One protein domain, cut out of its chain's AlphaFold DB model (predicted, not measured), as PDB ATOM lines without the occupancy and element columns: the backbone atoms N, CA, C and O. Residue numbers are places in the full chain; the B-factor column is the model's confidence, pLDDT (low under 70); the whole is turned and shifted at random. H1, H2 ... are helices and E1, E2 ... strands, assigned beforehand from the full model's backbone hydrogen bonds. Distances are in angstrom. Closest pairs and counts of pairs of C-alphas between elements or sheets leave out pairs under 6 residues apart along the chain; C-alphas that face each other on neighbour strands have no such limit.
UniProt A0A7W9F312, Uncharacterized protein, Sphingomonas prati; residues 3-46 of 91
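AT A GLANCE: This is residues 3 to 46 of the 91 residues of an uncharacterized protein of Sphingomonas prati (UniProt A0A7W9F312). A small hairpin of two short strands, E1 and E2, leads into a V of two helices, H1 and H2, which meet where H1 ends and H2 begins and spread from there. Residues 5 to 10, of which 8 to 10 belong to E2, stick out at the strand end of this flat, loose shape. The printed part has 44 residues, with two named strands and two named helices in the order E1, E2, H1, H2; the two-stranded sheet is antiparallel and the class is mostly helix. The radius of gyration of the C-alphas is 12.0 A, and the spans are 31 by 26 by 10 A.

HOW THE PARTS SIT: E1, residues 3 to 5, and E2, residues 8 to 11, are a hairpin of antiparallel strands, with 140 degrees between their directions. N 3 and O 10 are 3.2 A apart and N 8 and O 5 are 3.1 A apart, both within hydrogen-bond range. H1, residues 14 to 26, and H2, residues 31 to 45, are a helical hairpin: they touch, running opposite ways at a steep tilt of 41 degrees. Their closest C-alphas, those of Ala 26 and Ala 34, are 4.8 A apart, and H2 touches H1 with residues 32 to 37 alone. E1 is apart from H1 and H2, and E2 is apart from H2. In H1 and H2 every O i to N i+4 pair is within hydrogen-bond range.

IN THESE COORDINATES: E1 begins at C-alpha 3 (-44.333, 40.041, -15.096). E2 measures 9.8 A from first to last C-alpha, H1 18.7 A and H2 21.1 A. H1 begins at C-alpha 14 (-37.856, 46.234, -19.045), and H2 ends at C-alpha 45 (-25.824, 57.928, -12.530).

THE WHOLE: The two C-alphas farthest apart, those of Gly 7 and Gly 46, are 35.4 A apart. The printed part has no cut, and its three links are tight. The mean pLDDT of the printed part is 79.7; residues 3 to 12 and 45 to 46 are under 70.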
ATOM      1  N   ILE A   3     -44.960  41.200 -15.739       66.31
ATOM      2  CA  ILE A   3     -44.333  40.041 -15.096       66.31
ATOM      3  C   ILE A   3     -45.086  39.755 -13.807       66.31
ATOM      4  O   ILE A   3     -45.454  40.677 -13.069       66.31
ATOM      5  N   THR A   4     -45.330  38.475 -13.569       62.66
ATOM      6  CA  THR A   4     -45.972  37.964 -12.363       62.66
ATOM      7  C   THR A   4     -44.896  37.822 -11.291       62.66
ATOM      8  O   THR A   4     -43.949  37.062 -11.464       62.66
ATOM      9  N   SER A   5     -45.004  38.592 -10.210       60.00
ATOM     10  CA  SER A   5     -44.117  38.514  -9.042       60.00
ATOM     11  C   SER A   5     -45.015  38.450  -7.812       60.00
ATOM     12  O   SER A   5     -45.892  39.302  -7.672       60.00
ATOM     13  N   ASP A   6     -44.845  37.432  -6.969       61.88
ATOM     14  CA  ASP A   6     -45.674  37.181  -5.774       61.88
ATOM     15  C   ASP A   6     -47.187  37.150  -6.058       61.88
ATOM     16  O   ASP A   6     -47.986  37.810  -5.394       61.88
ATOM     17  N   GLY A   7     -47.593  36.453  -7.126       69.88
ATOM     18  CA  GLY A   7     -49.003  36.322  -7.522       69.88
ATOM     19  C   GLY A   7     -49.651  37.603  -8.066       69.88
ATOM     20  O   GLY A   7     -50.791  37.565  -8.523       69.88
ATOM     21  N   LYS A   8     -48.940  38.738  -8.080       57.84
ATOM     22  CA  LYS A   8     -49.442  40.021  -8.588       57.84
ATOM     23  C   LYS A   8     -48.785  40.349  -9.925       57.84
ATOM     24  O   LYS A   8     -47.561  40.439 -10.039       57.84
ATOM     25  N   GLN A   9     -49.602  40.566 -10.954       58.31
ATOM     26  CA  GLN A   9     -49.112  41.073 -12.231       58.31
ATOM     27  C   GLN A   9     -48.805  42.560 -12.086       58.31
ATOM     28  O   GLN A   9     -49.693  43.376 -11.846       58.31
ATOM     29  N   ARG A  10     -47.530  42.928 -12.225       68.44
ATOM     30  CA  ARG A  10     -47.118  44.333 -12.235       68.44
ATOM     31  C   ARG A  10     -46.596  44.698 -13.614       68.44
ATOM     32  O   ARG A  10     -45.860  43.941 -14.251       68.44
ATOM     33  N   ARG A  11     -46.973  45.886 -14.088       63.84
ATOM     34  CA  ARG A  11     -46.400  46.477 -15.298       63.84
ATOM     35  C   ARG A  11     -45.012  46.988 -14.933       63.84
ATOM     36  O   ARG A  11     -44.874  48.004 -14.259       63.84
ATOM     37  N   VAL A  12     -43.981  46.258 -15.341       64.25
ATOM     38  CA  VAL A  12     -42.598  46.596 -14.997       64.25
ATOM     39  C   VAL A  12     -41.882  47.087 -16.246       64.25
ATOM     40  O   VAL A  12     -42.027  46.539 -17.341       64.25
ATOM     41  N   ARG A  13     -41.109  48.166 -16.097       77.06
ATOM     42  CA  ARG A  13     -40.230  48.656 -17.164       77.06
ATOM     43  C   ARG A  13     -39.126  47.619 -17.395       77.06
ATOM     44  O   ARG A  13     -38.509  47.182 -16.425       77.06
ATOM     45  N   LYS A  14     -38.850  47.262 -18.658       75.00
ATOM     46  CA  LYS A  14     -37.856  46.234 -19.045       75.00
ATOM     47  C   LYS A  14     -36.510  46.415 -18.321       75.00
ATOM     48  O   LYS A  14     -35.952  45.451 -17.810       75.00
ATOM     49  N   ARG A  15     -36.066  47.668 -18.157       75.50
ATOM     50  CA  ARG A  15     -34.842  48.045 -17.426       75.50
ATOM     51  C   ARG A  15     -34.787  47.513 -15.987       75.50
ATOM     52  O   ARG A  15     -33.765  46.980 -15.578       75.50
ATOM     53  N   ARG A  16     -35.889  47.581 -15.226       78.12
ATOM     54  CA  ARG A  16     -35.933  47.078 -13.835       78.12
ATOM     55  C   ARG A  16     -35.782  45.561 -13.755       78.12
ATOM     56  O   ARG A  16     -35.253  45.066 -12.768       78.12
ATOM     57  N   ILE A  17     -36.249  44.832 -14.766       83.44
ATOM     58  CA  ILE A  17     -36.126  43.369 -14.816       83.44
ATOM     59  C   ILE A  17     -34.661  42.986 -15.011       83.44
ATOM     60  O   ILE A  17     -34.146  42.141 -14.286       83.44
ATOM     61  N   ILE A  18     -33.987  43.662 -15.942       84.44
ATOM     62  CA  ILE A  18     -32.572  43.436 -16.253       84.44
ATOM     63  C   ILE A  18     -31.699  43.701 -15.020       84.44
ATOM     64  O   ILE A  18     -30.904  42.843 -14.650       84.44
ATOM     65  N   ILE A  19     -31.908  44.830 -14.333       87.12
ATOM     66  CA  ILE A  19     -31.159  45.182 -13.113       87.12
ATOM     67  C   ILE A  19     -31.350  44.118 -12.026       87.12
ATOM     68  O   ILE A  19     -30.373  43.626 -11.469       87.12
ATOM     69  N   LYS A  20     -32.595  43.701 -11.757       87.12
ATOM     70  CA  LYS A  20     -32.880  42.663 -10.753       87.12
ATOM     71  C   LYS A  20     -32.248  41.317 -11.106       87.12
ATOM     72  O   LYS A  20     -31.740  40.635 -10.222       87.12
ATOM     73  N   ALA A  21     -32.266  40.938 -12.382       87.06
ATOM     74  CA  ALA A  21     -31.669  39.689 -12.841       87.06
ATOM     75  C   ALA A  21     -30.138  39.702 -12.715       87.06
ATOM     76  O   ALA A  21     -29.553  38.700 -12.305       87.06
ATOM     77  N   LEU A  22     -29.492  40.826 -13.036       88.19
ATOM     78  CA  LEU A  22     -28.050  40.997 -12.861       88.19
ATOM     79  C   LEU A  22     -27.664  40.989 -11.379       88.19
ATOM     80  O   LEU A  22     -26.770  40.237 -11.006       88.19
ATOM     81  N   ALA A  23     -28.396  41.712 -10.529       88.81
ATOM     82  CA  ALA A  23     -28.179  41.716  -9.082       88.81
ATOM     83  C   ALA A  23     -28.324  40.314  -8.465       88.81
ATOM     84  O   ALA A  23     -27.470  39.885  -7.694       88.81
ATOM     85  N   ALA A  24     -29.348  39.553  -8.864       90.56
ATOM     86  CA  ALA A  24     -29.542  38.182  -8.389       90.56
ATOM     87  C   ALA A  24     -28.424  37.222  -8.836       90.56
ATOM     88  O   ALA A  24     -28.113  36.271  -8.121       90.56
ATOM     89  N   LYS A  25     -27.825  37.438 -10.014       89.06
ATOM     90  CA  LYS A  25     -26.677  36.650 -10.492       89.06
ATOM     91  C   LYS A  25     -25.376  37.063  -9.804       89.06
ATOM     92  O   LYS A  25     -24.603  36.187  -9.429       89.06
ATOM     93  N   ALA A  26     -25.164  38.361  -9.598       90.38
ATOM     94  CA  ALA A  26     -24.015  38.892  -8.868       90.38
ATOM     95  C   ALA A  26     -23.991  38.387  -7.416       90.38
ATOM     96  O   ALA A  26     -22.966  37.895  -6.960       90.38
ATOM     97  N   ALA A  27     -25.144  38.373  -6.735       90.19
ATOM     98  CA  ALA A  27     -25.283  37.827  -5.379       90.19
ATOM     99  C   ALA A  27     -24.929  36.329  -5.272       90.19
ATOM    100  O   ALA A  27     -24.605  35.846  -4.195       90.19
ATOM    101  N   LYS A  28     -24.974  35.590  -6.388       93.25
ATOM    102  CA  LYS A  28     -24.564  34.180  -6.476       93.25
ATOM    103  C   LYS A  28     -23.083  34.004  -6.846       93.25
ATOM    104  O   LYS A  28     -22.683  32.901  -7.198       93.25
ATOM    105  N   GLY A  29     -22.289  35.077  -6.828       89.94
ATOM    106  CA  GLY A  29     -20.859  35.046  -7.147       89.94
ATOM    107  C   GLY A  29     -20.532  35.119  -8.641       89.94
ATOM    108  O   GLY A  29     -19.395  34.877  -9.035       89.94
ATOM    109  N   ASN A  30     -21.498  35.446  -9.508       92.75
ATOM    110  CA  ASN A  30     -21.216  35.619 -10.932       92.75
ATOM    111  C   ASN A  30     -20.578  36.994 -11.196       92.75
ATOM    112  O   ASN A  30     -21.283  37.998 -11.319       92.75
ATOM    113  N   VAL A  31     -19.249  37.013 -11.321       90.75
ATOM    114  CA  VAL A  31     -18.433  38.227 -11.518       90.75
ATOM    115  C   VAL A  31     -18.851  39.002 -12.773       90.75
ATOM    116  O   VAL A  31     -19.137  40.190 -12.696       90.75
ATOM    117  N   ALA A  32     -19.054  38.321 -13.904       90.31
ATOM    118  CA  ALA A  32     -19.470  38.974 -15.150       90.31
ATOM    119  C   ALA A  32     -20.848  39.665 -15.051       90.31
ATOM    120  O   ALA A  32     -21.136  40.616 -15.783       90.31
ATOM    121  N   ALA A  33     -21.739  39.182 -14.178       87.19
ATOM    122  CA  ALA A  33     -23.012  39.846 -13.906       87.19
ATOM    123  C   ALA A  33     -22.842  41.079 -13.007       87.19
ATOM    124  O   ALA A  33     -23.569  42.055 -13.201       87.19
ATOM    125  N   ALA A  34     -21.893  41.042 -12.068       84.06
ATOM    126  CA  ALA A  34     -21.534  42.182 -11.231       84.06
ATOM    127  C   ALA A  34     -20.923  43.312 -12.072       84.06
ATOM    128  O   ALA A  34     -21.416  44.436 -12.006       84.06
ATOM    129  N   ASP A  35     -19.971  43.005 -12.957       90.31
ATOM    130  CA  ASP A  35     -19.328  44.001 -13.830       90.31
ATOM    131  C   ASP A  35     -20.349  44.727 -14.712       90.31
ATOM    132  O   ASP A  35     -20.367  45.953 -14.816       90.31
ATOM    133  N   ARG A  36     -21.276  43.968 -15.309       89.75
ATOM    134  CA  ARG A  36     -22.360  44.531 -16.131       89.75
ATOM    135  C   ARG A  36     -23.339  45.369 -15.319       89.75
ATOM    136  O   ARG A  36     -23.898  46.329 -15.848       89.75
ATOM    137  N   LEU A  37     -23.583  45.000 -14.063       88.56
ATOM    138  CA  LEU A  37     -24.433  45.776 -13.165       88.56
ATOM    139  C   LEU A  37     -23.762  47.105 -12.797       88.56
ATOM    140  O   LEU A  37     -24.419  48.140 -12.870       88.56
ATOM    141  N   ILE A  38     -22.468  47.081 -12.475       85.50
ATOM    142  CA  ILE A  38     -21.671  48.269 -12.149       85.50
ATOM    143  C   ILE A  38     -21.605  49.215 -13.352       85.50
ATOM    144  O   ILE A  38     -21.922  50.394 -13.214       85.50
ATOM    145  N   ALA A  39     -21.313  48.703 -14.550       86.62
ATOM    146  CA  ALA A  39     -21.301  49.504 -15.776       86.62
ATOM    147  C   ALA A  39     -22.657  50.190 -16.043       86.62
ATOM    148  O   ALA A  39     -22.707  51.357 -16.427       86.62
ATOM    149  N   LEU A  40     -23.767  49.486 -15.790       85.12
ATOM    150  CA  LEU A  40     -25.114  50.051 -15.912       85.12
ATOM    151  C   LEU A  40     -25.411  51.130 -14.869       85.12
ATOM    152  O   LEU A  40     -26.172  52.045 -15.181       85.12
ATOM    153  N   ILE A  41     -24.869  51.015 -13.654       83.12
ATOM    154  CA  ILE A  41     -24.999  52.037 -12.607       83.12
ATOM    155  C   ILE A  41     -24.200  53.278 -13.006       83.12
ATOM    156  O   ILE A  41     -24.773  54.361 -13.041       83.12
ATOM    157  N   ILE A  42     -22.942  53.115 -13.427       82.50
ATOM    158  CA  ILE A  42     -22.080  54.217 -13.891       82.50
ATOM    159  C   ILE A  42     -22.727  54.967 -15.064       82.50
ATOM    160  O   ILE A  42     -22.768  56.193 -15.076       82.50
ATOM    161  N   GLN A  43     -23.293  54.247 -16.034       81.06
ATOM    162  CA  GLN A  43     -23.983  54.863 -17.170       81.06
ATOM    163  C   GLN A  43     -25.305  55.549 -16.773       81.06
ATOM    164  O   GLN A  43     -25.768  56.446 -17.472       81.06
ATOM    165  N   ALA A  44     -25.961  55.092 -15.700       75.19
ATOM    166  CA  ALA A  44     -27.245  55.622 -15.248       75.19
ATOM    167  C   ALA A  44     -27.111  56.862 -14.364       75.19
ATOM    168  O   ALA A  44     -27.936  57.763 -14.484       75.19
ATOM    169  N   GLU A  45     -26.128  56.848 -13.469       69.94
ATOM    170  CA  GLU A  45     -25.824  57.928 -12.530       69.94
ATOM    171  C   GLU A  45     -24.925  58.989 -13.188       69.94
ATOM    172  O   GLU A  45     -24.898  60.130 -12.744       69.94
ATOM    173  N   GLY A  46     -24.231  58.634 -14.278       54.94
ATOM    174  CA  GLY A  46     -23.184  59.462 -14.862       54.94
ATOM    175  C   GLY A  46     -21.966  59.537 -13.935       54.94
ATOM    176  O   GLY A  46     -22.064  59.448 -12.717       54.94
TER     177      GLY A  46